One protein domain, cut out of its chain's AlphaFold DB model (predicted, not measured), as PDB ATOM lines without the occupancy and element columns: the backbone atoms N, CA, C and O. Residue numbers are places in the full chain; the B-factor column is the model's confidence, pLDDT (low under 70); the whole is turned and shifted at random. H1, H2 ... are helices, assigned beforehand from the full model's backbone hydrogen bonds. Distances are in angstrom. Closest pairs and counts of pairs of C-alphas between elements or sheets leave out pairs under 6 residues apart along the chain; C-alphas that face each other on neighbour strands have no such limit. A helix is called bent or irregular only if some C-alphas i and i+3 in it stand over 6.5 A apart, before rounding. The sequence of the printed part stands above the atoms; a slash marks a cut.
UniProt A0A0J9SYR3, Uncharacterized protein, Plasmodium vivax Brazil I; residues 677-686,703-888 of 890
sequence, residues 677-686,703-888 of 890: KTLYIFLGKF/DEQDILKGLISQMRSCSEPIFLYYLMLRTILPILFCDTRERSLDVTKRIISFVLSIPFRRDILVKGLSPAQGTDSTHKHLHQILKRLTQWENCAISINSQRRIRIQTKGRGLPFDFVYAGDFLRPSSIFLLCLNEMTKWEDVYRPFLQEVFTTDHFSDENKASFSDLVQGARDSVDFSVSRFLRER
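What this domain is: This is residues 677 to 686 and 703 to 888 of the 890 residues of an uncharacterized protein of Plasmodium vivax Brazil I (UniProt A0A0J9SYR3). A compact, rounded body of helices has H9 at its core, with long H6 and H11 along one side of it and H3, H4 and H5 on the other. H1 packs on H3, H2 on H5 and H10 on H5, while H8 packs near the far end of H6, with H7 close by and H12 at the edge of the body. The printed part has 196 residues with twelve named helices, H1 to H12 in chain order, and no named strand: the class is all helix. The radius of gyration of the C-alphas is 16.8 A, and the spans are 50 by 39 by 38 A.

Where its parts are: H1, residues 677 to 684, begins at C-alpha 677 (17.608, 6.698, -86.865). After the cut come H2, residues 704 to 717, 20.6 A long, H3, 721 to 731, and H4, 733 to 736. H5, residues 746 to 760, 22.0 A, is irregular, with C-alphas 756 and 759 7.2 A apart. H6, residues 775 to 800, is the longest, 37.9 A from C-alpha 775 (15.617, 40.143, -99.114) to C-alpha 800. H7 is 805 to 811; H8, 815 to 820, is irregular, with C-alphas 815 and 818 7.0 A apart. H9 is 827 to 838, H10 842 to 853, H11 860 to 876, 24.0 A, and H12 881 to 886, ending at C-alpha 886 (43.439, 27.761, -79.822).

How they stand to each other: H9 is the hub, touching H3, H4, H5, H6 and H11. H6, H9 and H11 form an up and down bundle, each running against the one before. With residues 827 to 828 alone H9 touches residues 786 to 793 of H6, at a steep tilt of 39 degrees; the closest C-alphas, of Leu 789 and Ser 828, are 5.4 A apart. H3 touches H9 at a steep tilt of 48 degrees, with C-alphas of Tyr 726 and Pro 827 closest at 5.6 A. H5 touches H10 the same way at a shallow tilt of 34 degrees, only just short of steep; the C-alphas of Ser 753 and Phe 848 are closest, 4.7 A apart. H12 touches no helix. Every O i to N i+4 pair is within hydrogen-bond range in H1, H3, H6, H9, H11 and H12; the counts are 9 of 10 in H2, 9 of 11 in H5, 7 of 8 in H10, 1 of 3 in H7 and 0 of 2 in H8, where O i to N i+3 gives 2 of 4 in H7 and 2 of 3 in H8, and H4 is too short for an i+4 pair.

The domain as a whole: The farthest C-alphas, of Asp 703 and Arg 804, are 51.5 A apart. Residues 687 to 702 are not printed, and C-alphas 686 and 703 are 18.0 A apart across the cut. The link from H5 to H6 is long. Mean pLDDT of the printed part is 71.3; 74 residues are under 70, among them 762 to 777, 797 to 822 and 874 to 888.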
ATOM      1  N   LYS A 677      18.531   7.434 -87.748       85.75
ATOM      2  CA  LYS A 677      17.608   6.698 -86.865       85.75
ATOM      3  C   LYS A 677      17.281   7.492 -85.593       85.75
ATOM      4  O   LYS A 677      16.120   7.557 -85.202       85.75
ATOM      5  N   THR A 678      18.264   8.149 -84.973       88.38
ATOM      6  CA  THR A 678      18.063   8.991 -83.777       88.38
ATOM      7  C   THR A 678      17.175  10.202 -84.057       88.38
ATOM      8  O   THR A 678      16.331  10.534 -83.224       88.38
ATOM      9  N   LEU A 679      17.298  10.836 -85.228       87.81
ATOM     10  CA  LEU A 679      16.375  11.890 -85.652       87.81
ATOM     11  C   LEU A 679      14.943  11.347 -85.775       87.81
ATOM     12  O   LEU A 679      14.018  11.968 -85.256       87.81
ATOM     13  N   TYR A 680      14.751  10.169 -86.372       82.88
ATOM     14  CA  TYR A 680      13.428   9.543 -86.458       82.88
ATOM     15  C   TYR A 680      12.863   9.131 -85.087       82.88
ATOM     16  O   TYR A 680      11.680   9.351 -84.840       82.88
ATOM     17  N   ILE A 681      13.688   8.624 -84.163       81.25
ATOM     18  CA  ILE A 681      13.287   8.326 -82.773       81.25
ATOM     19  C   ILE A 681      12.877   9.614 -82.037       81.25
ATOM     20  O   ILE A 681      11.863   9.633 -81.339       81.25
ATOM     21  N   PHE A 682      13.624  10.708 -82.221       84.94
ATOM     22  CA  PHE A 682      13.291  12.018 -81.655       84.94
ATOM     23  C   PHE A 682      11.944  12.534 -82.188       84.94
ATOM     24  O   PHE A 682      11.129  13.030 -81.415       84.94
ATOM     25  N   LEU A 683      11.683  12.390 -83.492       78.75
ATOM     26  CA  LEU A 683      10.411  12.793 -84.100       78.75
ATOM     27  C   LEU A 683       9.239  11.882 -83.696       78.75
ATOM     28  O   LEU A 683       8.146  12.376 -83.437       78.75
ATOM     29  N   GLY A 684       9.464  10.572 -83.582       69.75
ATOM     30  CA  GLY A 684       8.444   9.593 -83.188       69.75
ATOM     31  C   GLY A 684       7.936   9.739 -81.748       69.75
ATOM     32  O   GLY A 684       6.931   9.128 -81.395       69.75
ATOM     33  N   LYS A 685       8.604  10.555 -80.922       73.19
ATOM     34  CA  LYS A 685       8.172  10.917 -79.562       73.19
ATOM     35  C   LYS A 685       7.148  12.047 -79.508       73.19
ATOM     36  O   LYS A 685       6.542  12.242 -78.453       73.19
ATOM     37  N   PHE A 686       6.948  12.806 -80.587       68.50
ATOM     38  CA  PHE A 686       5.836  13.752 -80.620       68.50
ATOM     39  C   PHE A 686       4.515  12.972 -80.596       68.50
ATOM     40  O   PHE A 686       4.394  11.971 -81.305       68.50
ATOM     41  N   ASP A 703       2.656  13.497 -97.701       54.59
ATOM     42  CA  ASP A 703       2.748  14.810 -98.326       54.59
ATOM     43  C   ASP A 703       3.802  15.640 -97.576       54.59
ATOM     44  O   ASP A 703       3.903  15.626 -96.344       54.59
ATOM     45  N   GLU A 704       4.614  16.366 -98.337       55.31
ATOM     46  CA  GLU A 704       5.682  17.222 -97.828       55.31
ATOM     47  C   GLU A 704       5.114  18.277 -96.871       55.31
ATOM     48  O   GLU A 704       5.736  18.618 -95.860       55.31
ATOM     49  N   GLN A 705       3.884  18.722 -97.141       60.47
ATOM     50  CA  GLN A 705       3.174  19.650 -96.277       60.47
ATOM     51  C   GLN A 705       2.780  19.051 -94.922       60.47
ATOM     52  O   GLN A 705       2.687  19.800 -93.952       60.47
ATOM     53  N   ASP A 706       2.543  17.744 -94.812       61.25
ATOM     54  CA  ASP A 706       1.968  17.148 -93.598       61.25
ATOM     55  C   ASP A 706       3.024  16.937 -92.511       61.25
ATOM     56  O   ASP A 706       2.767  17.204 -91.333       61.25
ATOM     57  N   ILE A 707       4.258  16.605 -92.906       64.19
ATOM     58  CA  ILE A 707       5.418  16.591 -92.000       64.19
ATOM     59  C   ILE A 707       5.644  17.996 -91.416       64.19
ATOM     60  O   ILE A 707       5.809  18.154 -90.202       64.19
ATOM     61  N   LEU A 708       5.607  19.030 -92.262       67.75
ATOM     62  CA  LEU A 708       5.793  20.418 -91.840       67.75
ATOM     63  C   LEU A 708       4.631  20.923 -90.965       67.75
ATOM     64  O   LEU A 708       4.879  21.515 -89.912       67.75
ATOM     65  N   LYS A 709       3.370  20.674 -91.355       70.69
ATOM     66  CA  LYS A 709       2.174  21.000 -90.553       70.69
ATOM     67  C   LYS A 709       2.248  20.329 -89.182       70.69
ATOM     68  O   LYS A 709       2.014  21.003 -88.179       70.69
ATOM     69  N   GLY A 710       2.635  19.052 -89.127       68.88
ATOM     70  CA  GLY A 710       2.854  18.305 -87.889       68.88
ATOM     71  C   GLY A 710       3.895  18.974 -86.990       68.88
ATOM     72  O   GLY A 710       3.581  19.348 -85.860       68.88
ATOM     73  N   LEU A 711       5.105  19.223 -87.503       71.75
ATOM     74  CA  LEU A 711       6.177  19.901 -86.757       71.75
ATOM     75  C   LEU A 711       5.761  21.291 -86.245       71.75
ATOM     76  O   LEU A 711       6.023  21.630 -85.090       71.75
ATOM     77  N   ILE A 712       5.085  22.090 -87.075       73.81
ATOM     78  CA  ILE A 712       4.587  23.421 -86.701       73.81
ATOM     79  C   ILE A 712       3.491  23.327 -85.631       73.81
ATOM     80  O   ILE A 712       3.490  24.129 -84.695       73.81
ATOM     81  N   SER A 713       2.578  22.359 -85.742       71.62
ATOM     82  CA  SER A 713       1.523  22.112 -84.756       71.62
ATOM     83  C   SER A 713       2.122  21.772 -83.387       71.62
ATOM     84  O   SER A 713       1.839  22.452 -82.401       71.62
ATOM     85  N   GLN A 714       3.070  20.828 -83.349       70.06
ATOM     86  CA  GLN A 714       3.760  20.407 -82.124       70.06
ATOM     87  C   GLN A 714       4.591  21.540 -81.495       70.06
ATOM     88  O   GLN A 714       4.563  21.744 -80.279       70.06
ATOM     89  N   MET A 715       5.280  22.342 -82.318       74.19
ATOM     90  CA  MET A 715       5.987  23.551 -81.871       74.19
ATOM     91  C   MET A 715       5.046  24.605 -81.269       74.19
ATOM     92  O   MET A 715       5.463  25.335 -80.374       74.19
ATOM     93  N   ARG A 716       3.796  24.708 -81.744       72.56
ATOM     94  CA  ARG A 716       2.784  25.647 -81.222       72.56
ATOM     95  C   ARG A 716       2.114  25.156 -79.938       72.56
ATOM     96  O   ARG A 716       1.763  25.986 -79.105       72.56
ATOM     97  N   SER A 717       1.947  23.845 -79.773       67.50
ATOM     98  CA  SER A 717       1.369  23.233 -78.568       67.50
ATOM     99  C   SER A 717       2.377  23.039 -77.424       67.50
ATOM    100  O   SER A 717       1.983  22.826 -76.280       67.50
ATOM    101  N   CYS A 718       3.679  23.105 -77.716       71.81
ATOM    102  CA  CYS A 718       4.763  23.041 -76.733       71.81
ATOM    103  C   CYS A 718       4.732  24.230 -75.754       71.81
ATOM    104  O   CYS A 718       4.598  25.384 -76.162       71.81
ATOM    105  N   SER A 719       4.947  23.973 -74.457       66.38
ATOM    106  CA  SER A 719       5.006  25.036 -73.439       66.38
ATOM    107  C   SER A 719       6.264  25.912 -73.513       66.38
ATOM    108  O   SER A 719       6.250  27.027 -73.004       66.38
ATOM    109  N   GLU A 720       7.347  25.433 -74.137       77.12
ATOM    110  CA  GLU A 720       8.593  26.190 -74.359       77.12
ATOM    111  C   GLU A 720       9.158  25.954 -75.776       77.12
ATOM    112  O   GLU A 720      10.141  25.221 -75.952       77.12
ATOM    113  N   PRO A 721       8.587  26.597 -76.814       79.88
ATOM    114  CA  PRO A 721       8.974  26.351 -78.205       79.88
ATOM    115  C   PRO A 721      10.452  26.648 -78.498       79.88
ATOM    116  O   PRO A 721      11.073  25.946 -79.290       79.88
ATOM    117  N   ILE A 722      11.053  27.645 -77.832       83.06
ATOM    118  CA  ILE A 722      12.480  27.983 -77.999       83.06
ATOM    119  C   ILE A 722      13.382  26.855 -77.478       83.06
ATOM    120  O   ILE A 722      14.408  26.557 -78.089       83.06
ATOM    121  N   PHE A 723      13.014  26.221 -76.361       84.25
ATOM    122  CA  PHE A 723      13.813  25.140 -75.789       84.25
ATOM    123  C   PHE A 723      13.675  23.859 -76.613       84.25
ATOM    124  O   PHE A 723      14.692  23.253 -76.939       84.25
ATOM    125  N   LEU A 724      12.457  23.504 -77.041       85.31
ATOM    126  CA  LEU A 724      12.238  22.375 -77.950       85.31
ATOM    127  C   LEU A 724      13.006  22.550 -79.269       85.31
ATOM    128  O   LEU A 724      13.716  21.638 -79.694       85.31
ATOM    129  N   TYR A 725      12.946  23.747 -79.861       88.19
ATOM    130  CA  TYR A 725      13.701  24.089 -81.066       88.19
ATOM    131  C   TYR A 725      15.213  23.893 -80.893       88.19
ATOM    132  O   TYR A 725      15.896  23.348 -81.757       88.19
ATOM    133  N   TYR A 726      15.741  24.295 -79.738       88.69
ATOM    134  CA  TYR A 726      17.143  24.101 -79.394       88.69
ATOM    135  C   TYR A 726      17.527  22.616 -79.251       88.69
ATOM    136  O   TYR A 726      18.616  22.239 -79.687       88.69
ATOM    137  N   LEU A 727      16.641  21.753 -78.732       90.69
ATOM    138  CA  LEU A 727      16.874  20.302 -78.734       90.69
ATOM    139  C   LEU A 727      16.904  19.742 -80.166       90.69
ATOM    140  O   LEU A 727      17.820  18.994 -80.499       90.69
ATOM    141  N   MET A 728      15.973  20.160 -81.033       91.44
ATOM    142  CA  MET A 728      15.942  19.755 -82.449       91.44
ATOM    143  C   MET A 728      17.230  20.146 -83.188       91.44
ATOM    144  O   MET A 728      17.807  19.322 -83.897       91.44
ATOM    145  N   LEU A 729      17.719  21.374 -82.973       92.44
ATOM    146  CA  LEU A 729      18.972  21.865 -83.555       92.44
ATOM    147  C   LEU A 729      20.191  21.021 -83.157       92.44
ATOM    148  O   LEU A 729      21.069  20.811 -83.990       92.44
ATOM    149  N   ARG A 730      20.259  20.521 -81.916       91.69
ATOM    150  CA  ARG A 730      21.323  19.592 -81.495       91.69
ATOM    151  C   ARG A 730      21.204  18.232 -82.181       91.69
ATOM    152  O   ARG A 730      22.224  17.663 -82.554       91.69
ATOM    153  N   THR A 731      19.986  17.707 -82.342       92.06
ATOM    154  CA  THR A 731      19.750  16.376 -82.925       92.06
ATOM    155  C   THR A 731      20.207  16.297 -84.385       92.06
ATOM    156  O   THR A 731      20.824  15.308 -84.766       92.06
ATOM    157  N   ILE A 732      19.984  17.348 -85.185       92.50
ATOM    158  CA  ILE A 732      20.424  17.406 -86.597       92.50
ATOM    159  C   ILE A 732      21.924  17.714 -86.776       92.50
ATOM    160  O   ILE A 732      22.459  17.568 -87.877       92.50
ATOM    161  N   LEU A 733      22.608  18.159 -85.718       88.69
ATOM    162  CA  LEU A 733      23.958  18.721 -85.798       88.69
ATOM    163  C   LEU A 733      25.032  17.708 -86.257       88.69
ATOM    164  O   LEU A 733      25.821  18.075 -87.128       88.69
ATOM    165  N   PRO A 734      25.064  16.438 -85.789       87.56
ATOM    166  CA  PRO A 734      25.992  15.436 -86.323       87.56
ATOM    167  C   PRO A 734      25.767  15.127 -87.808       87.56
ATOM    168  O   PRO A 734      26.730  14.903 -88.533       87.56
ATOM    169  N   ILE A 735      24.513  15.155 -88.276       88.06
ATOM    170  CA  ILE A 735      24.146  14.800 -89.658       88.06
ATOM    171  C   ILE A 735      24.665  15.865 -90.638       88.06
ATOM    172  O   ILE A 735      25.307  15.535 -91.633       88.06
ATOM    173  N   LEU A 736      24.463  17.151 -90.321       84.06
ATOM    174  CA  LEU A 736      24.944  18.289 -91.125       84.06
ATOM    175  C   LEU A 736      26.479  18.316 -91.300       84.06
ATOM    176  O   LEU A 736      26.982  18.773 -92.331       84.06
ATOM    177  N   PHE A 737      27.215  17.828 -90.298       80.25
ATOM    178  CA  PHE A 737      28.682  17.832 -90.238       80.25
ATOM    179  C   PHE A 737      29.309  16.427 -90.398       80.25
ATOM    180  O   PHE A 737      30.482  16.220 -90.072       80.25
ATOM    181  N   CYS A 738      28.550  15.453 -90.909       77.00
ATOM    182  CA  CYS A 738      29.081  14.151 -91.314       77.00
ATOM    183  C   CYS A 738      29.739  14.246 -92.698       77.00
ATOM    184  O   CYS A 738      29.204  14.884 -93.608       77.00
ATOM    185  N   ASP A 739      30.871  13.567 -92.886       70.25
ATOM    186  CA  ASP A 739      31.632  13.645 -94.142       70.25
ATOM    187  C   ASP A 739      30.927  12.872 -95.273       70.25
ATOM    188  O   ASP A 739      31.163  13.115 -96.452       70.25
ATOM    189  N   THR A 740      29.991  11.981 -94.920       72.69
ATOM    190  CA  THR A 740      29.152  11.215 -95.858       72.69
ATOM    191  C   THR A 740      27.715  11.745 -95.974       72.69
ATOM    192  O   THR A 740      26.845  11.035 -96.481       72.69
ATOM    193  N   ARG A 741      27.448  12.990 -95.541       76.44
ATOM    194  CA  ARG A 741      26.102  13.608 -95.496       76.44
ATOM    195  C   ARG A 741      25.299  13.535 -96.798       76.44
ATOM    196  O   ARG A 741      24.088  13.352 -96.735       76.44
ATOM    197  N   GLU A 742      25.948  13.591 -97.960       79.62
ATOM    198  CA  GLU A 742      25.297  13.452 -99.276       79.62
ATOM    199  C   GLU A 742      24.511  12.134 -99.419       79.62
ATOM    200  O   GLU A 742      23.485  12.091-100.092       79.62
ATOM    201  N   ARG A 743      24.953  11.076 -98.719       81.44
ATOM    202  CA  ARG A 743      24.347   9.734 -98.704       81.44
ATOM    203  C   ARG A 743      23.194   9.574 -97.698       81.44
ATOM    204  O   ARG A 743      22.739   8.448 -97.496       81.44
ATOM    205  N   SER A 744      22.775  10.648 -97.024       83.94
ATOM    206  CA  SER A 744      21.614  10.635 -96.117       83.94
ATOM    207  C   SER A 744      20.315  10.460 -96.910       83.94
ATOM    208  O   SER A 744      20.259  10.827 -98.083       83.94
ATOM    209  N   LEU A 745      19.260   9.940 -96.284       83.88
ATOM    210  CA  LEU A 745      17.961   9.763 -96.947       83.88
ATOM    211  C   LEU A 745      17.350  11.118 -97.332       83.88
ATOM    212  O   LEU A 745      17.409  12.068 -96.553       83.88
ATOM    213  N   ASP A 746      16.687  11.218 -98.484       82.56
ATOM    214  CA  ASP A 746      16.084  12.490 -98.922       82.56
ATOM    215  C   ASP A 746      15.000  12.998 -97.953       82.56
ATOM    216  O   ASP A 746      14.840  14.204 -97.766       82.56
ATOM    217  N   VAL A 747      14.321  12.089 -97.244       81.00
ATOM    218  CA  VAL A 747      13.413  12.431 -96.134       81.00
ATOM    219  C   VAL A 747      14.177  13.098 -94.979       81.00
ATOM    220  O   VAL A 747      13.723  14.125 -94.477       81.00
ATOM    221  N   THR A 748      15.367  12.602 -94.613       86.00
ATOM    222  CA  THR A 748      16.271  13.250 -93.643       86.00
ATOM    223  C   THR A 748      16.643  14.661 -94.111       86.00
ATOM    224  O   THR A 748      16.527  15.613 -93.339       86.00
ATOM    225  N   LYS A 749      17.041  14.820 -95.383       88.56
ATOM    226  CA  LYS A 749      17.422  16.119 -95.974       88.56
ATOM    227  C   LYS A 749      16.277  17.138 -95.880       88.56
ATOM    228  O   LYS A 749      16.470  18.253 -95.392       88.56
ATOM    229  N   ARG A 750      15.063  16.722 -96.260       83.88
ATOM    230  CA  ARG A 750      13.829  17.524 -96.179       83.88
ATOM    231  C   ARG A 750      13.477  17.900 -94.742       83.88
ATOM    232  O   ARG A 750      13.265  19.077 -94.463       83.88
ATOM    233  N   ILE A 751      13.510  16.946 -93.808       86.25
ATOM    234  CA  ILE A 751      13.298  17.219 -92.379       86.25
ATOM    235  C   ILE A 751      14.279  18.283 -91.884       86.25
ATOM    236  O   ILE A 751      13.848  19.243 -91.253       86.25
ATOM    237  N   ILE A 752      15.575  18.175 -92.201       89.94
ATOM    238  CA  ILE A 752      16.573  19.178 -91.802       89.94
ATOM    239  C   ILE A 752      16.208  20.567 -92.353       89.94
ATOM    240  O   ILE A 752      16.248  21.539 -91.597       89.94
ATOM    241  N   SER A 753      15.787  20.674 -93.619       89.00
ATOM    242  CA  SER A 753      15.346  21.957 -94.187       89.00
ATOM    243  C   SER A 753      14.114  22.540 -93.479       89.00
ATOM    244  O   SER A 753      14.115  23.728 -93.154       89.00
ATOM    245  N   PHE A 754      13.121  21.709 -93.129       86.31
ATOM    246  CA  PHE A 754      11.951  22.125 -92.349       86.31
ATOM    247  C   PHE A 754      12.334  22.577 -90.934       86.31
ATOM    248  O   PHE A 754      11.883  23.625 -90.472       86.31
ATOM    249  N   VAL A 755      13.220  21.848 -90.244       88.50
ATOM    250  CA  VAL A 755      13.722  22.262 -88.922       88.50
ATOM    251  C   VAL A 755      14.428  23.619 -89.009       88.50
ATOM    252  O   VAL A 755      14.230  24.476 -88.148       88.50
ATOM    253  N   LEU A 756      15.224  23.872 -90.044       90.00
ATOM    254  CA  LEU A 756      15.907  25.158 -90.183       90.00
ATOM    255  C   LEU A 756      14.968  26.302 -90.604       90.00
ATOM    256  O   LEU A 756      15.220  27.440 -90.202       90.00
ATOM    257  N   SER A 757      13.877  26.031 -91.332       86.56
ATOM    258  CA  SER A 757      12.924  27.058 -91.790       86.56
ATOM    259  C   SER A 757      11.914  27.512 -90.722       86.56
ATOM    260  O   SER A 757      11.460  28.659 -90.776       86.56
ATOM    261  N   ILE A 758      11.609  26.680 -89.712       84.25
ATOM    262  CA  ILE A 758      10.653  26.972 -88.615       84.25
ATOM    263  C   ILE A 758      10.730  28.412 -88.052       84.25
ATOM    264  O   ILE A 758       9.675  29.032 -87.912       84.25
ATOM    265  N   PRO A 759      11.907  28.999 -87.736       83.12
ATOM    266  CA  PRO A 759      11.984  30.349 -87.166       83.12
ATOM    267  C   PRO A 759      11.549  31.475 -88.111       83.12
ATOM    268  O   PRO A 759      11.242  32.568 -87.635       83.12
ATOM    269  N   PHE A 760      11.546  31.228 -89.425       78.75
ATOM    270  CA  PHE A 760      11.169  32.192 -90.462       78.75
ATOM    271  C   PHE A 760       9.669  32.140 -90.810       78.75
ATOM    272  O   PHE A 760       9.149  33.074 -91.421       78.75
ATOM    273  N   ARG A 761       8.948  31.086 -90.399       70.81
ATOM    274  CA  ARG A 761       7.484  30.996 -90.530       70.81
ATOM    275  C   ARG A 761       6.802  31.818 -89.415       70.81
ATOM    276  O   ARG A 761       7.218  31.773 -88.255       70.81
ATOM    277  N   ARG A 762       5.743  32.573 -89.757       55.12
ATOM    278  CA  ARG A 762       5.067  33.521 -88.840       55.12
ATOM    279  C   ARG A 762       4.651  32.895 -87.497       55.12
ATOM    280  O   ARG A 762       4.081  31.805 -87.445       55.12
ATOM    281  N   ASP A 763       4.854  33.676 -86.435       58.91
ATOM    282  CA  ASP A 763       4.274  33.539 -85.088       58.91
ATOM    283  C   ASP A 763       4.679  32.322 -84.233       58.91
ATOM    284  O   ASP A 763       4.183  32.185 -83.115       58.91
ATOM    285  N   ILE A 764       5.635  31.490 -84.666       62.38
ATOM    286  CA  ILE A 764       6.155  30.382 -83.838       62.38
ATOM    287  C   ILE A 764       7.250  30.885 -82.878       62.38
ATOM    288  O   ILE A 764       7.084  30.882 -81.657       62.38
ATOM    289  N   LEU A 765       8.374  31.367 -83.422       65.69
ATOM    290  CA  LEU A 765       9.547  31.803 -82.643       65.69
ATOM    291  C   LEU A 765       9.762  33.317 -82.613       65.69
ATOM    292  O   LEU A 765      10.574  33.786 -81.817       65.69
ATOM    293  N   VAL A 766       8.993  34.114 -83.361       59.59
ATOM    294  CA  VAL A 766       8.910  35.583 -83.228       59.59
ATOM    295  C   VAL A 766       7.467  36.022 -83.516       59.59
ATOM    296  O   VAL A 766       6.934  35.699 -84.571       59.59
ATOM    297  N   LYS A 767       6.823  36.724 -82.572       53.59
ATOM    298  CA  LYS A 767       5.440  37.223 -82.723       53.59
ATOM    299  C   LYS A 767       5.401  38.495 -83.577       53.59
ATOM    300  O   LYS A 767       6.201  39.399 -83.338       53.59
ATOM    301  N   GLY A 768       4.419  38.602 -84.475       44.94
ATOM    302  CA  GLY A 768       4.039  39.863 -85.127       44.94
ATOM    303  C   GLY A 768       4.898  40.285 -86.324       44.94
ATOM    304  O   GLY A 768       5.056  41.481 -86.561       44.94
ATOM    305  N   LEU A 769       5.459  39.330 -87.069       47.47
ATOM    306  CA  LEU A 769       6.201  39.581 -88.311       47.47
ATOM    307  C   LEU A 769       5.504  38.972 -89.538       47.47
ATOM    308  O   LEU A 769       4.546  38.214 -89.405       47.47
ATOM    309  N   SER A 770       5.960  39.346 -90.738       49.88
ATOM    310  CA  SER A 770       5.407  38.863 -92.017       49.88
ATOM    311  C   SER A 770       5.937  37.443 -92.367       49.88
ATOM    312  O   SER A 770       6.714  36.919 -91.578       49.88
ATOM    313  N   PRO A 771       5.592  36.747 -93.483       55.78
ATOM    314  CA  PRO A 771       6.609  35.884 -94.080       55.78
ATOM    315  C   PRO A 771       7.694  36.809 -94.644       55.78
ATOM    316  O   PRO A 771       7.475  38.018 -94.808       55.78
ATOM    317  N   ALA A 772       8.853  36.278 -94.990       55.81
ATOM    318  CA  ALA A 772       9.869  37.102 -95.614       55.81
ATOM    319  C   ALA A 772       9.536  37.381 -97.100       55.81
ATOM    320  O   ALA A 772      10.058  36.736 -98.003       55.81
ATOM    321  N   GLN A 773       8.667  38.363 -97.372       54.16
ATOM    322  CA  GLN A 773       8.462  38.896 -98.723       54.16
ATOM    323  C   GLN A 773       9.634  39.827 -99.087       54.16
ATOM    324  O   GLN A 773       9.595  41.035 -98.854       54.16
ATOM    325  N   GLY A 774      10.708  39.233 -99.618       57.09
ATOM    326  CA  GLY A 774      11.899  39.924-100.129       57.09
ATOM    327  C   GLY A 774      13.121  39.909 -99.198       57.09
ATOM    328  O   GLY A 774      13.031  39.650 -97.992       57.09
ATOM    329  N   THR A 775      14.291  40.210 -99.762       56.19
ATOM    330  CA  THR A 775      15.617  40.143 -99.114       56.19
ATOM    331  C   THR A 775      15.732  41.028 -97.866       56.19
ATOM    332  O   THR A 775      16.072  40.533 -96.789       56.19
ATOM    333  N   ASP A 776      15.334  42.299 -97.956       58.97
ATOM    334  CA  ASP A 776      15.313  43.256 -96.832       58.97
ATOM    335  C   ASP A 776      14.448  42.791 -95.653       58.97
ATOM    336  O   ASP A 776      14.756  43.047 -94.482       58.97
ATOM    337  N   SER A 777      13.344  42.101 -95.951       69.94
ATOM    338  CA  SER A 777      12.495  41.515 -94.917       69.94
ATOM    339  C   SER A 777      13.196  40.320 -94.260       69.94
ATOM    340  O   SER A 777      13.173  40.203 -93.035       69.94
ATOM    341  N   THR A 778      13.907  39.500 -95.039       72.44
ATOM    342  CA  THR A 778      14.652  38.319 -94.568       72.44
ATOM    343  C   THR A 778      15.807  38.704 -93.642       72.44
ATOM    344  O   THR A 778      15.978  38.096 -92.586       72.44
ATOM    345  N   HIS A 779      16.549  39.770 -93.970       73.75
ATOM    346  CA  HIS A 779      17.596  40.322 -93.101       73.75
ATOM    347  C   HIS A 779      17.038  40.734 -91.727       73.75
ATOM    348  O   HIS A 779      17.576  40.349 -90.684       73.75
ATOM    349  N   LYS A 780      15.917  41.471 -91.716       74.75
ATOM    350  CA  LYS A 780      15.236  41.895 -90.478       74.75
ATOM    351  C   LYS A 780      14.764  40.689 -89.657       74.75
ATOM    352  O   LYS A 780      15.023  40.656 -88.452       74.75
ATOM    353  N   HIS A 781      14.184  39.674 -90.307       77.62
ATOM    354  CA  HIS A 781      13.776  38.420 -89.662       77.62
ATOM    355  C   HIS A 781      14.952  37.691 -89.017       77.62
ATOM    356  O   HIS A 781      14.886  37.401 -87.823       77.62
ATOM    357  N   LEU A 782      16.046  37.442 -89.750       81.56
ATOM    358  CA  LEU A 782      17.226  36.763 -89.206       81.56
ATOM    359  C   LEU A 782      17.759  37.496 -87.969       81.56
ATOM    360  O   LEU A 782      17.992  36.878 -86.929       81.56
ATOM    361  N   HIS A 783      17.878  38.825 -88.037       80.44
ATOM    362  CA  HIS A 783      18.317  39.627 -86.898       80.44
ATOM    363  C   HIS A 783      17.361  39.514 -85.693       80.44
ATOM    364  O   HIS A 783      17.807  39.432 -84.547       80.44
ATOM    365  N   GLN A 784      16.045  39.464 -85.921       80.25
ATOM    366  CA  GLN A 784      15.037  39.314 -84.865       80.25
ATOM    367  C   GLN A 784      15.007  37.901 -84.255       80.25
ATOM    368  O   GLN A 784      14.902  37.781 -83.032       80.25
ATOM    369  N   ILE A 785      15.185  36.851 -85.064       83.38
ATOM    370  CA  ILE A 785      15.347  35.457 -84.616       83.38
ATOM    371  C   ILE A 785      16.583  35.347 -83.717       83.38
ATOM    372  O   ILE A 785      16.478  34.936 -82.558       83.38
ATOM    373  N   LEU A 786      17.744  35.804 -84.204       82.12
ATOM    374  CA  LEU A 786      18.992  35.815 -83.438       82.12
ATOM    375  C   LEU A 786      18.847  36.614 -82.142       82.12
ATOM    376  O   LEU A 786      19.300  36.161 -81.091       82.12
ATOM    377  N   LYS A 787      18.158  37.759 -82.174       80.88
ATOM    378  CA  LYS A 787      17.866  38.567 -80.983       80.88
ATOM    379  C   LYS A 787      16.997  37.821 -79.964       80.88
ATOM    380  O   LYS A 787      17.309  37.911 -78.779       80.88
ATOM    381  N   ARG A 788      15.958  37.077 -80.373       79.94
ATOM    382  CA  ARG A 788      15.100  36.306 -79.441       79.94
ATOM    383  C   ARG A 788      15.829  35.087 -78.866       79.94
ATOM    384  O   ARG A 788      15.794  34.906 -77.650       79.94
ATOM    385  N   LEU A 789      16.590  34.344 -79.678       80.56
ATOM    386  CA  LEU A 789      17.485  33.277 -79.193       80.56
ATOM    387  C   LEU A 789      18.515  33.827 -78.189       80.56
ATOM    388  O   LEU A 789      18.662  33.297 -77.087       80.56
ATOM    389  N   THR A 790      19.149  34.956 -78.525       78.50
ATOM    390  CA  THR A 790      20.128  35.644 -77.666       78.50
ATOM    391  C   THR A 790      19.492  36.186 -76.381       78.50
ATOM    392  O   THR A 790      20.135  36.220 -75.335       78.50
ATOM    393  N   GLN A 791      18.228  36.614 -76.400       77.88
ATOM    394  CA  GLN A 791      17.512  37.010 -75.184       77.88
ATOM    395  C   GLN A 791      17.242  35.801 -74.281       77.88
ATOM    396  O   GLN A 791      17.572  35.857 -73.096       77.88
ATOM    397  N   TRP A 792      16.724  34.703 -74.838       80.12
ATOM    398  CA  TRP A 792      16.411  33.484 -74.089       80.12
ATOM    399  C   TRP A 792      17.661  32.866 -73.438       80.12
ATOM    400  O   TRP A 792      17.666  32.611 -72.231       80.12
ATOM    401  N   GLU A 793      18.768  32.727 -74.180       77.31
ATOM    402  CA  GLU A 793      20.024  32.202 -73.621       77.31
ATOM    403  C   GLU A 793      20.589  33.119 -72.523       77.31
ATOM    404  O   GLU A 793      21.076  32.636 -71.501       77.31
ATOM    405  N   ASN A 794      20.474  34.448 -72.669       73.31
ATOM    406  CA  ASN A 794      20.915  35.392 -71.644       73.31
ATOM    407  C   ASN A 794      20.054  35.300 -70.378       73.31
ATOM    408  O   ASN A 794      20.588  35.444 -69.275       73.31
ATOM    409  N   CYS A 795      18.751  35.031 -70.506       73.75
ATOM    410  CA  CYS A 795      17.885  34.754 -69.362       73.75
ATOM    411  C   CYS A 795      18.320  33.461 -68.649       73.75
ATOM    412  O   CYS A 795      18.566  33.504 -67.441       73.75
ATOM    413  N   ALA A 796      18.524  32.359 -69.381       70.62
ATOM    414  CA  ALA A 796      19.023  31.091 -68.834       70.62
ATOM    415  C   ALA A 796      20.377  31.255 -68.108       70.62
ATOM    416  O   ALA A 796      20.521  30.885 -66.941       70.62
ATOM    417  N   ILE A 797      21.350  31.918 -68.746       67.25
ATOM    418  CA  ILE A 797      22.660  32.226 -68.147       67.25
ATOM    419  C   ILE A 797      22.499  33.107 -66.897       67.25
ATOM    420  O   ILE A 797      23.218  32.919 -65.914       67.25
ATOM    421  N   SER A 798      21.565  34.065 -66.886       63.53
ATOM    422  CA  SER A 798      21.347  34.960 -65.739       63.53
ATOM    423  C   SER A 798      20.778  34.269 -64.497       63.53
ATOM    424  O   SER A 798      21.046  34.723 -63.386       63.53
ATOM    425  N   ILE A 799      20.045  33.166 -64.676       62.94
ATOM    426  CA  ILE A 799      19.516  32.343 -63.581       62.94
ATOM    427  C   ILE A 799      20.652  31.557 -62.913       62.94
ATOM    428  O   ILE A 799      20.695  31.453 -61.688       62.94
ATOM    429  N   ASN A 800      21.595  31.037 -63.707       54.97
ATOM    430  CA  ASN A 800      22.700  30.215 -63.203       54.97
ATOM    431  C   ASN A 800      23.884  31.064 -62.672       54.97
ATOM    432  O   ASN A 800      24.575  30.694 -61.724       54.97
ATOM    433  N   SER A 801      24.124  32.247 -63.252       52.62
ATOM    434  CA  SER A 801      25.363  33.004 -63.035       52.62
ATOM    435  C   SER A 801      25.282  34.145 -62.009       52.62
ATOM    436  O   SER A 801      24.423  35.026 -62.035       52.62
ATOM    437  N   GLN A 802      26.281  34.215 -61.123       51.62
ATOM    438  CA  GLN A 802      26.482  35.383 -60.260       51.62
ATOM    439  C   GLN A 802      26.970  36.589 -61.081       51.62
ATOM    440  O   GLN A 802      27.819  36.450 -61.961       51.62
ATOM    441  N   ARG A 803      26.489  37.789 -60.713       44.84
ATOM    442  CA  ARG A 803      26.611  39.112 -61.383       44.84
ATOM    443  C   ARG A 803      27.959  39.476 -62.049       44.84
ATOM    444  O   ARG A 803      27.960  40.379 -62.876       44.84
ATOM    445  N   ARG A 804      29.079  38.824 -61.714       46.91
ATOM    446  CA  ARG A 804      30.406  39.036 -62.332       46.91
ATOM    447  C   ARG A 804      30.636  38.258 -63.627       46.91
ATOM    448  O   ARG A 804      31.205  38.825 -64.550       46.91
ATOM    449  N   ILE A 805      30.159  37.014 -63.724       47.91
ATOM    450  CA  ILE A 805      30.267  36.207 -64.956       47.91
ATOM    451  C   ILE A 805      29.568  36.965 -66.094       47.91
ATOM    452  O   ILE A 805      30.164  37.213 -67.134       47.91
ATOM    453  N   ARG A 806      28.369  37.494 -65.802       48.06
ATOM    454  CA  ARG A 806      27.569  38.394 -66.654       48.06
ATOM    455  C   ARG A 806      28.308  39.646 -67.161       48.06
ATOM    456  O   ARG A 806      27.833  40.261 -68.108       48.06
ATOM    457  N   ILE A 807      29.408  40.069 -66.532       49.75
ATOM    458  CA  ILE A 807      30.216  41.214 -66.988       49.75
ATOM    459  C   ILE A 807      31.296  40.744 -67.971       49.75
ATOM    460  O   ILE A 807      31.488  41.385 -68.998       49.75
ATOM    461  N   GLN A 808      31.948  39.607 -67.708       46.28
ATOM    462  CA  GLN A 808      32.979  39.053 -68.593       46.28
ATOM    463  C   GLN A 808      32.391  38.408 -69.862       46.28
ATOM    464  O   GLN A 808      32.875  38.687 -70.957       46.28
ATOM    465  N   THR A 809      31.315  37.616 -69.760       45.59
ATOM    466  CA  THR A 809      30.705  36.934 -70.926       45.59
ATOM    467  C   THR A 809      30.049  37.907 -71.907       45.59
ATOM    468  O   THR A 809      30.094  37.698 -73.119       45.59
ATOM    469  N   LYS A 810      29.514  39.032 -71.407       46.53
ATOM    470  CA  LYS A 810      29.000  40.131 -72.243       46.53
ATOM    471  C   LYS A 810      30.059  40.791 -73.127       46.53
ATOM    472  O   LYS A 810      29.686  41.392 -74.124       46.53
ATOM    473  N   GLY A 811      31.337  40.721 -72.753       43.88
ATOM    474  CA  GLY A 811      32.421  41.393 -73.471       43.88
ATOM    475  C   GLY A 811      33.098  40.560 -74.561       43.88
ATOM    476  O   GLY A 811      33.892  41.121 -75.307       43.88
ATOM    477  N   ARG A 812      32.848  39.240 -74.635       48.91
ATOM    478  CA  ARG A 812      33.547  38.334 -75.576       48.91
ATOM    479  C   ARG A 812      32.668  37.338 -76.344       48.91
ATOM    480  O   ARG A 812      33.175  36.724 -77.269       48.91
ATOM    481  N   GLY A 813      31.387  37.174 -75.996       49.31
ATOM    482  CA  GLY A 813      30.412  36.469 -76.848       49.31
ATOM    483  C   GLY A 813      30.763  35.020 -77.228       49.31
ATOM    484  O   GLY A 813      30.421  34.589 -78.324       49.31
ATOM    485  N   LEU A 814      31.451  34.268 -76.362       54.25
ATOM    486  CA  LEU A 814      32.016  32.968 -76.735       54.25
ATOM    487  C   LEU A 814      30.920  31.889 -76.872       54.25
ATOM    488  O   LEU A 814      30.045  31.793 -76.001       54.25
ATOM    489  N   PRO A 815      30.975  31.016 -77.901       50.28
ATOM    490  CA  PRO A 815      29.928  30.019 -78.170       50.28
ATOM    491  C   PRO A 815      29.765  28.976 -77.053       50.28
ATOM    492  O   PRO A 815      28.674  28.436 -76.873       50.28
ATOM    493  N   PHE A 816      30.822  28.752 -76.265       53.69
ATOM    494  CA  PHE A 816      30.857  27.824 -75.130       53.69
ATOM    495  C   PHE A 816      30.507  28.462 -73.777       53.69
ATOM    496  O   PHE A 816      30.587  27.798 -72.746       53.69
ATOM    497  N   ASP A 817      30.075  29.727 -73.725       52.34
ATOM    498  CA  ASP A 817      29.587  30.308 -72.462       52.34
ATOM    499  C   ASP A 817      28.306  29.611 -71.953       52.34
ATOM    500  O   ASP A 817      27.936  29.751 -70.784       52.34
ATOM    501  N   PHE A 818      27.641  28.812 -72.795       56.22
ATOM    502  CA  PHE A 818      26.532  27.962 -72.367       56.22
ATOM    503  C   PHE A 818      26.990  26.814 -71.445       56.22
ATOM    504  O   PHE A 818      26.213  26.394 -70.587       56.22
ATOM    505  N   VAL A 819      28.276  26.415 -71.471       53.88
ATOM    506  CA  VAL A 819      28.854  25.395 -70.561       53.88
ATOM    507  C   VAL A 819      28.678  25.786 -69.088       53.88
ATOM    508  O   VAL A 819      28.551  24.919 -68.212       53.88
ATOM    509  N   TYR A 820      28.613  27.094 -68.805       50.25
ATOM    510  CA  TYR A 820      28.298  27.637 -67.483       50.25
ATOM    511  C   TYR A 820      26.815  27.489 -67.103       50.25
ATOM    512  O   TYR A 820      26.516  27.423 -65.912       50.25
ATOM    513  N   ALA A 821      25.895  27.391 -68.067       51.31
ATOM    514  CA  ALA A 821      24.480  27.090 -67.841       51.31
ATOM    515  C   ALA A 821      24.211  25.586 -67.629       51.31
ATOM    516  O   ALA A 821      23.311  25.257 -66.863       51.31
ATOM    517  N   GLY A 822      25.017  24.691 -68.217       59.34
ATOM    518  CA  GLY A 822      24.943  23.234 -68.001       59.34
ATOM    519  C   GLY A 822      25.148  22.394 -69.267       59.34
ATOM    520  O   GLY A 822      25.629  21.266 -69.177       59.34
ATOM    521  N   ASP A 823      24.880  22.985 -70.429       74.06
ATOM    522  CA  ASP A 823      24.963  22.380 -71.765       74.06
ATOM    523  C   ASP A 823      26.048  23.062 -72.613       74.06
ATOM    524  O   ASP A 823      26.533  24.115 -72.217       74.06
ATOM    525  N   PHE A 824      26.486  22.515 -73.750       70.69
ATOM    526  CA  PHE A 824      27.744  22.993 -74.346       70.69
ATOM    527  C   PHE A 824      27.626  24.226 -75.246       70.69
ATOM    528  O   PHE A 824      28.401  25.174 -75.079       70.69
ATOM    529  N   LEU A 825      26.699  24.224 -76.203       76.62
ATOM    530  CA  LEU A 825      26.620  25.238 -77.257       76.62
ATOM    531  C   LEU A 825      25.397  26.144 -77.074       76.62
ATOM    532  O   LEU A 825      24.293  25.667 -76.818       76.62
ATOM    533  N   ARG A 826      25.566  27.462 -77.240       78.06
ATOM    534  CA  ARG A 826      24.444  28.422 -77.196       78.06
ATOM    535  C   ARG A 826      23.417  28.143 -78.319       78.06
ATOM    536  O   ARG A 826      23.841  27.892 -79.447       78.06
ATOM    537  N   PRO A 827      22.097  28.302 -78.093       82.06
ATOM    538  CA  PRO A 827      21.080  28.138 -79.141       82.06
ATOM    539  C   PRO A 827      21.314  29.015 -80.380       82.06
ATOM    540  O   PRO A 827      21.241  28.526 -81.506       82.06
ATOM    541  N   SER A 828      21.675  30.290 -80.183       82.25
ATOM    542  CA  SER A 828      22.039  31.217 -81.269       82.25
ATOM    543  C   SER A 828      23.240  30.732 -82.094       82.25
ATOM    544  O   SER A 828      23.282  30.906 -83.310       82.25
ATOM    545  N   SER A 829      24.203  30.091 -81.427       78.56
ATOM    546  CA  SER A 829      25.433  29.561 -82.018       78.56
ATOM    547  C   SER A 829      25.196  28.290 -82.827       78.56
ATOM    548  O   SER A 829      25.730  28.184 -83.928       78.56
ATOM    549  N   ILE A 830      24.383  27.348 -82.324       84.50
ATOM    550  CA  ILE A 830      24.005  26.158 -83.104       84.50
ATOM    551  C   ILE A 830      23.201  26.581 -84.337       84.50
ATOM    552  O   ILE A 830      23.498  26.129 -85.435       84.50
ATOM    553  N   PHE A 831      22.241  27.499 -84.189       88.56
ATOM    554  CA  PHE A 831      21.430  27.973 -85.313       88.56
ATOM    555  C   PHE A 831      22.284  28.579 -86.445       88.56
ATOM    556  O   PHE A 831      22.139  28.182 -87.599       88.56
ATOM    557  N   LEU A 832      23.231  29.469 -86.117       84.25
ATOM    558  CA  LEU A 832      24.164  30.034 -87.104       84.25
ATOM    559  C   LEU A 832      25.100  28.982 -87.720       84.25
ATOM    560  O   LEU A 832      25.367  29.050 -88.919       84.25
ATOM    561  N   LEU A 833      25.580  28.009 -86.935       82.56
ATOM    562  CA  LEU A 833      26.369  26.882 -87.450       82.56
ATOM    563  C   LEU A 833      25.583  26.072 -88.479       82.56
ATOM    564  O   LEU A 833      26.099  25.819 -89.566       82.56
ATOM    565  N   CYS A 834      24.344  25.696 -88.155       87.50
ATOM    566  CA  CYS A 834      23.509  24.897 -89.040       87.50
ATOM    567  C   CYS A 834      23.169  25.646 -90.332       87.50
ATOM    568  O   CYS A 834      23.319  25.063 -91.399       87.50
ATOM    569  N   LEU A 835      22.799  26.934 -90.267       87.81
ATOM    570  CA  LEU A 835      22.562  27.740 -91.473       87.81
ATOM    571  C   LEU A 835      23.816  27.833 -92.359       87.81
ATOM    572  O   LEU A 835      23.728  27.640 -93.566       87.81
ATOM    573  N   ASN A 836      24.986  28.088 -91.768       83.69
ATOM    574  CA  ASN A 836      26.253  28.214 -92.495       83.69
ATOM    575  C   ASN A 836      26.755  26.890 -93.104       83.69
ATOM    576  O   ASN A 836      27.541  26.907 -94.051       83.69
ATOM    577  N   GLU A 837      26.394  25.743 -92.530       83.50
ATOM    578  CA  GLU A 837      26.748  24.441 -93.106       83.50
ATOM    579  C   GLU A 837      25.722  23.990 -94.150       83.50
ATOM    580  O   GLU A 837      26.103  23.464 -95.193       83.50
ATOM    581  N   MET A 838      24.441  24.289 -93.920       88.06
ATOM    582  CA  MET A 838      23.348  24.063 -94.864       88.06
ATOM    583  C   MET A 838      23.575  24.788 -96.198       88.06
ATOM    584  O   MET A 838      23.351  24.174 -97.232       88.06
ATOM    585  N   THR A 839      24.074  26.033 -96.222       85.62
ATOM    586  CA  THR A 839      24.345  26.753 -97.492       85.62
ATOM    587  C   THR A 839      25.365  26.056 -98.403       85.62
ATOM    588  O   THR A 839      25.451  26.384 -99.584       85.62
ATOM    589  N   LYS A 840      26.125  25.079 -97.888       83.50
ATOM    590  CA  LYS A 840      27.066  24.245 -98.656       83.50
ATOM    591  C   LYS A 840      26.458  22.927 -99.147       83.50
ATOM    592  O   LYS A 840      27.154  22.164 -99.812       83.50
ATOM    593  N   TRP A 841      25.219  22.616 -98.769       85.62
ATOM    594  CA  TRP A 841      24.546  21.355 -99.069       85.62
ATOM    595  C   TRP A 841      23.265  21.630 -99.860       85.62
ATOM    596  O   TRP A 841      22.197  21.863 -99.294       85.62
ATOM    597  N   GLU A 842      23.395  21.617-101.187       85.06
ATOM    598  CA  GLU A 842      22.354  22.049-102.127       85.06
ATOM    599  C   GLU A 842      20.999  21.359-101.896       85.06
ATOM    600  O   GLU A 842      19.974  22.040-101.820       85.06
ATOM    601  N   ASP A 843      21.007  20.036-101.694       84.56
ATOM    602  CA  ASP A 843      19.814  19.209-101.457       84.56
ATOM    603  C   ASP A 843      18.973  19.642-100.244       84.56
ATOM    604  O   ASP A 843      17.785  19.337-100.183       84.56
ATOM    605  N   VAL A 844      19.580  20.311 -99.258       87.56
ATOM    606  CA  VAL A 844      18.888  20.848 -98.073       87.56
ATOM    607  C   VAL A 844      18.633  22.344 -98.239       87.56
ATOM    608  O   VAL A 844      17.591  22.852 -97.826       87.56
ATOM    609  N   TYR A 845      19.566  23.059 -98.871       89.50
ATOM    610  CA  TYR A 845      19.483  24.503 -99.031       89.50
ATOM    611  C   TYR A 845      18.349  24.933 -99.966       89.50
ATOM    612  O   TYR A 845      17.603  25.856 -99.637       89.50
ATOM    613  N   ARG A 846      18.169  24.251-101.104       85.38
ATOM    614  CA  ARG A 846      17.091  24.552-102.059       85.38
ATOM    615  C   ARG A 846      15.694  24.378-101.429       85.38
ATOM    616  O   ARG A 846      14.939  25.349-101.485       85.38
ATOM    617  N   PRO A 847      15.362  23.247-100.769       84.50
ATOM    618  CA  PRO A 847      14.104  23.115-100.028       84.50
ATOM    619  C   PRO A 847      13.932  24.157 -98.914       84.50
ATOM    620  O   PRO A 847      12.860  24.740 -98.770       84.50
ATOM    621  N   PHE A 848      15.000  24.480 -98.173       87.94
ATOM    622  CA  PHE A 848      14.953  25.535 -97.155       87.94
ATOM    623  C   PHE A 848      14.594  26.912 -97.747       87.94
ATOM    624  O   PHE A 848      13.831  27.663 -97.139       87.94
ATOM    625  N   LEU A 849      15.110  27.262 -98.930       85.19
ATOM    626  CA  LEU A 849      14.794  28.536 -99.583       85.19
ATOM    627  C   LEU A 849      13.329  28.599-100.039       85.19
ATOM    628  O   LEU A 849      12.678  29.618 -99.807       85.19
ATOM    629  N   GLN A 850      12.794  27.515-100.613       81.31
ATOM    630  CA  GLN A 850      11.369  27.405-100.968       81.31
ATOM    631  C   GLN A 850      10.479  27.636 -99.736       81.31
ATOM    632  O   GLN A 850       9.520  28.409 -99.774       81.31
ATOM    633  N   GLU A 851      10.868  27.046 -98.606       78.88
ATOM    634  CA  GLU A 851      10.192  27.181 -97.318       78.88
ATOM    635  C   GLU A 851      10.225  28.598 -96.719       78.88
ATOM    636  O   GLU A 851       9.218  29.064 -96.181       78.88
ATOM    637  N   VAL A 852      11.365  29.294 -96.797       78.81
ATOM    638  CA  VAL A 852      11.525  30.651 -96.239       78.81
ATOM    639  C   VAL A 852      10.833  31.710 -97.094       78.81
ATOM    640  O   VAL A 852      10.171  32.596 -96.547       78.81
ATOM    641  N   PHE A 853      10.979  31.632 -98.419       74.94
ATOM    642  CA  PHE A 853      10.450  32.640 -99.343       74.94
ATOM    643  C   PHE A 853       9.003  32.381 -99.770       74.94
ATOM    644  O   PHE A 853       8.334  33.302-100.237       74.94
ATOM    645  N   THR A 854       8.473  31.176 -99.537       67.75
ATOM    646  CA  THR A 854       7.088  30.791 -99.865       67.75
ATOM    647  C   THR A 854       6.744  30.944-101.350       67.75
ATOM    648  O   THR A 854       5.632  31.330-101.700       67.75
ATOM    649  N   THR A 855       7.712  30.656-102.225       57.75
ATOM    650  CA  THR A 855       7.569  30.733-103.684       57.75
ATOM    651  C   THR A 855       8.111  29.482-104.371       57.75
ATOM    652  O   THR A 855       9.199  29.002-104.051       57.75
ATOM    653  N   ASP A 856       7.393  29.005-105.392       47.28
ATOM    654  CA  ASP A 856       7.832  27.891-106.250       47.28
ATOM    655  C   ASP A 856       9.072  28.250-107.088       47.28
ATOM    656  O   ASP A 856       9.789  27.380-107.592       47.28
ATOM    657  N   HIS A 857       9.342  29.550-107.236       53.09
ATOM    658  CA  HIS A 857      10.486  30.100-107.950       53.09
ATOM    659  C   HIS A 857      11.238  31.088-107.048       53.09
ATOM    660  O   HIS A 857      10.682  32.089-106.590       53.09
ATOM    661  N   PHE A 858      12.518  30.809-106.799       63.72
ATOM    662  CA  PHE A 858      13.471  31.726-106.175       63.72
ATOM    663  C   PHE A 858      14.652  31.927-107.133       63.72
ATOM    664  O   PHE A 858      15.038  30.996-107.838       63.72
ATOM    665  N   SER A 859      15.210  33.138-107.193       68.50
ATOM    666  CA  SER A 859      16.357  33.440-108.058       68.50
ATOM    667  C   SER A 859      17.682  32.996-107.431       68.50
ATOM    668  O   SER A 859      17.827  32.964-106.204       68.50
ATOM    669  N   ASP A 860      18.690  32.743-108.269       73.38
ATOM    670  CA  ASP A 860      20.071  32.540-107.806       73.38
ATOM    671  C   ASP A 860      20.618  33.773-107.059       73.38
ATOM    672  O   ASP A 860      21.444  33.641-106.158       73.38
ATOM    673  N   GLU A 861      20.094  34.968-107.347       70.38
ATOM    674  CA  GLU A 861      20.382  36.192-106.591       70.38
ATOM    675  C   GLU A 861      19.866  36.119-105.145       70.38
ATOM    676  O   GLU A 861      20.597  36.468-104.219       70.38
ATOM    677  N   ASN A 862      18.648  35.609-104.913       70.94
ATOM    678  CA  ASN A 862      18.117  35.401-103.557       70.94
ATOM    679  C   ASN A 862      18.945  34.362-102.788       70.94
ATOM    680  O   ASN A 862      19.177  34.512-101.586       70.94
ATOM    681  N   LYS A 863      19.419  33.323-103.487       79.50
ATOM    682  CA  LYS A 863      20.315  32.298-102.946       79.50
ATOM    683  C   LYS A 863      21.664  32.905-102.534       79.50
ATOM    684  O   LYS A 863      22.046  32.799-101.372       79.50
ATOM    685  N   ALA A 864      22.347  33.615-103.434       80.12
ATOM    686  CA  ALA A 864      23.593  34.313-103.114       80.12
ATOM    687  C   ALA A 864      23.404  35.311-101.954       80.12
ATOM    688  O   ALA A 864      24.116  35.242-100.953       80.12
ATOM    689  N   SER A 865      22.360  36.145-102.020       79.25
ATOM    690  CA  SER A 865      22.027  37.142-100.997       79.25
ATOM    691  C   SER A 865      21.789  36.527 -99.611       79.25
ATOM    692  O   SER A 865      22.267  37.065 -98.612       79.25
ATOM    693  N   PHE A 866      21.100  35.381 -99.519       82.50
ATOM    694  CA  PHE A 866      20.907  34.700 -98.236       82.50
ATOM    695  C   PHE A 866      22.202  34.059 -97.713       82.50
ATOM    696  O   PHE A 866      22.459  34.095 -96.508       82.50
ATOM    697  N   SER A 867      23.042  33.504 -98.591       83.50
ATOM    698  CA  SER A 867      24.359  32.986 -98.203       83.50
ATOM    699  C   SER A 867      25.258  34.100 -97.649       83.50
ATOM    700  O   SER A 867      25.830  33.949 -96.567       83.50
ATOM    701  N   ASP A 868      25.312  35.251 -98.323       83.00
ATOM    702  CA  ASP A 868      26.061  36.431 -97.877       83.00
ATOM    703  C   ASP A 868      25.507  37.002 -96.564       83.00
ATOM    704  O   ASP A 868      26.268  37.380 -95.671       83.00
ATOM    705  N   LEU A 869      24.181  36.997 -96.394       83.38
ATOM    706  CA  LEU A 869      23.509  37.373 -95.150       83.38
ATOM    707  C   LEU A 869      23.931  36.474 -93.974       83.38
ATOM    708  O   LEU A 869      24.240  36.982 -92.892       83.38
ATOM    709  N   VAL A 870      23.957  35.151 -94.169       80.88
ATOM    710  CA  VAL A 870      24.388  34.183 -93.145       80.88
ATOM    711  C   VAL A 870      25.878  34.336 -92.841       80.88
ATOM    712  O   VAL A 870      26.257  34.361 -91.668       80.88
ATOM    713  N   GLN A 871      26.721  34.501 -93.864       78.44
ATOM    714  CA  GLN A 871      28.160  34.699 -93.689       78.44
ATOM    715  C   GLN A 871      28.462  36.026 -92.965       78.44
ATOM    716  O   GLN A 871      29.248  36.039 -92.021       78.44
ATOM    717  N   GLY A 872      27.766  37.116 -93.300       75.50
ATOM    718  CA  GLY A 872      27.866  38.399 -92.598       75.50
ATOM    719  C   GLY A 872      27.355  38.349 -91.152       75.50
ATOM    720  O   GLY A 872      27.969  38.928 -90.253       75.50
ATOM    721  N   ALA A 873      26.276  37.608 -90.878       73.50
ATOM    722  CA  ALA A 873      25.811  37.353 -89.509       73.50
ATOM    723  C   ALA A 873      26.826  36.519 -88.702       73.50
ATOM    724  O   ALA A 873      27.040  36.773 -87.517       73.50
ATOM    725  N   ARG A 874      27.492  35.557 -89.350       69.62
ATOM    726  CA  ARG A 874      28.540  34.726 -88.753       69.62
ATOM    727  C   ARG A 874      29.842  35.484 -88.488       69.62
ATOM    728  O   ARG A 874      30.474  35.184 -87.484       69.62
ATOM    729  N   ASP A 875      30.238  36.412 -89.357       67.19
ATOM    730  CA  ASP A 875      31.484  37.185 -89.220       67.19
ATOM    731  C   ASP A 875      31.333  38.424 -88.312       67.19
ATOM    732  O   ASP A 875      32.325  38.934 -87.792       67.19
ATOM    733  N   SER A 876      30.104  38.920 -88.108       60.25
ATOM    734  CA  SER A 876      29.805  40.033 -87.185       60.25
ATOM    735  C   SER A 876      29.632  39.593 -85.727       60.25
ATOM    736  O   SER A 876      29.912  40.362 -84.806       60.25
ATOM    737  N   VAL A 877      29.221  38.345 -85.497       55.97
ATOM    738  CA  VAL A 877      29.509  37.636 -84.246       55.97
ATOM    739  C   VAL A 877      30.979  37.204 -84.315       55.97
ATOM    740  O   VAL A 877      31.422  36.749 -85.358       55.97
ATOM    741  N   ASP A 878      31.758  37.310 -83.233       48.12
ATOM    742  CA  ASP A 878      33.183  36.903 -83.220       48.12
ATOM    743  C   ASP A 878      33.296  35.351 -83.146       48.12
ATOM    744  O   ASP A 878      33.819  34.749 -82.202       48.12
ATOM    745  N   PHE A 879      32.658  34.678 -84.112       48.81
ATOM    746  CA  PHE A 879      32.211  33.295 -84.032       48.81
ATOM    747  C   PHE A 879      33.313  32.316 -84.427       48.81
ATOM    748  O   PHE A 879      33.435  31.873 -85.573       48.81
ATOM    749  N   SER A 880      34.134  31.944 -83.448       47.25
ATOM    750  CA  SER A 880      35.225  31.012 -83.694       47.25
ATOM    751  C   SER A 880      35.429  30.022 -82.550       47.25
ATOM    752  O   SER A 880      36.182  30.247 -81.601       47.25
ATOM    753  N   VAL A 881      34.794  28.853 -82.696       44.91
ATOM    754  CA  VAL A 881      35.106  27.648 -81.909       44.91
ATOM    755  C   VAL A 881      36.601  27.322 -81.995       44.91
ATOM    756  O   VAL A 881      37.229  27.015 -80.984       44.91
ATOM    757  N   SER A 882      37.205  27.469 -83.177       40.88
ATOM    758  CA  SER A 882      38.636  27.237 -83.382       40.88
ATOM    759  C   SER A 882      39.527  28.280 -82.697       40.88
ATOM    760  O   SER A 882      40.631  27.933 -82.291       40.88
ATOM    761  N   ARG A 883      39.066  29.522 -82.492       42.62
ATOM    762  CA  ARG A 883      39.755  30.525 -81.660       42.62
ATOM    763  C   ARG A 883      39.706  30.146 -80.184       42.62
ATOM    764  O   ARG A 883      40.754  30.141 -79.559       42.62
ATOM    765  N   PHE A 884      38.550  29.737 -79.656       41.34
ATOM    766  CA  PHE A 884      38.445  29.247 -78.274       41.34
ATOM    767  C   PHE A 884      39.325  28.008 -78.024       41.34
ATOM    768  O   PHE A 884      40.043  27.950 -77.029       41.34
ATOM    769  N   LEU A 885      39.326  27.045 -78.954       40.97
ATOM    770  CA  LEU A 885      40.184  25.858 -78.868       40.97
ATOM    771  C   LEU A 885      41.680  26.186 -79.045       40.97
ATOM    772  O   LEU A 885      42.508  25.478 -78.483       40.97
ATOM    773  N   ARG A 886      42.050  27.254 -79.770       42.56
ATOM    774  CA  ARG A 886      43.439  27.761 -79.822       42.56
ATOM    775  C   ARG A 886      43.836  28.502 -78.544       42.56
ATOM    776  O   ARG A 886      44.888  28.203 -78.006       42.56
ATOM    777  N   GLU A 887      42.991  29.402 -78.034       41.12
ATOM    778  CA  GLU A 887      43.219  30.200 -76.810       41.12
ATOM    779  C   GLU A 887      43.310  29.348 -75.520       41.12
ATOM    780  O   GLU A 887      43.578  29.892 -74.452       41.12
ATOM    781  N   ARG A 888      43.081  28.027 -75.603       37.78
ATOM    782  CA  ARG A 888      43.322  27.045 -74.527       37.78
ATOM    783  C   ARG A 888      44.360  25.958 -74.839       37.78
ATOM    784  O   ARG A 888      44.642  25.145 -73.965       37.78
TER     785      ARG A 888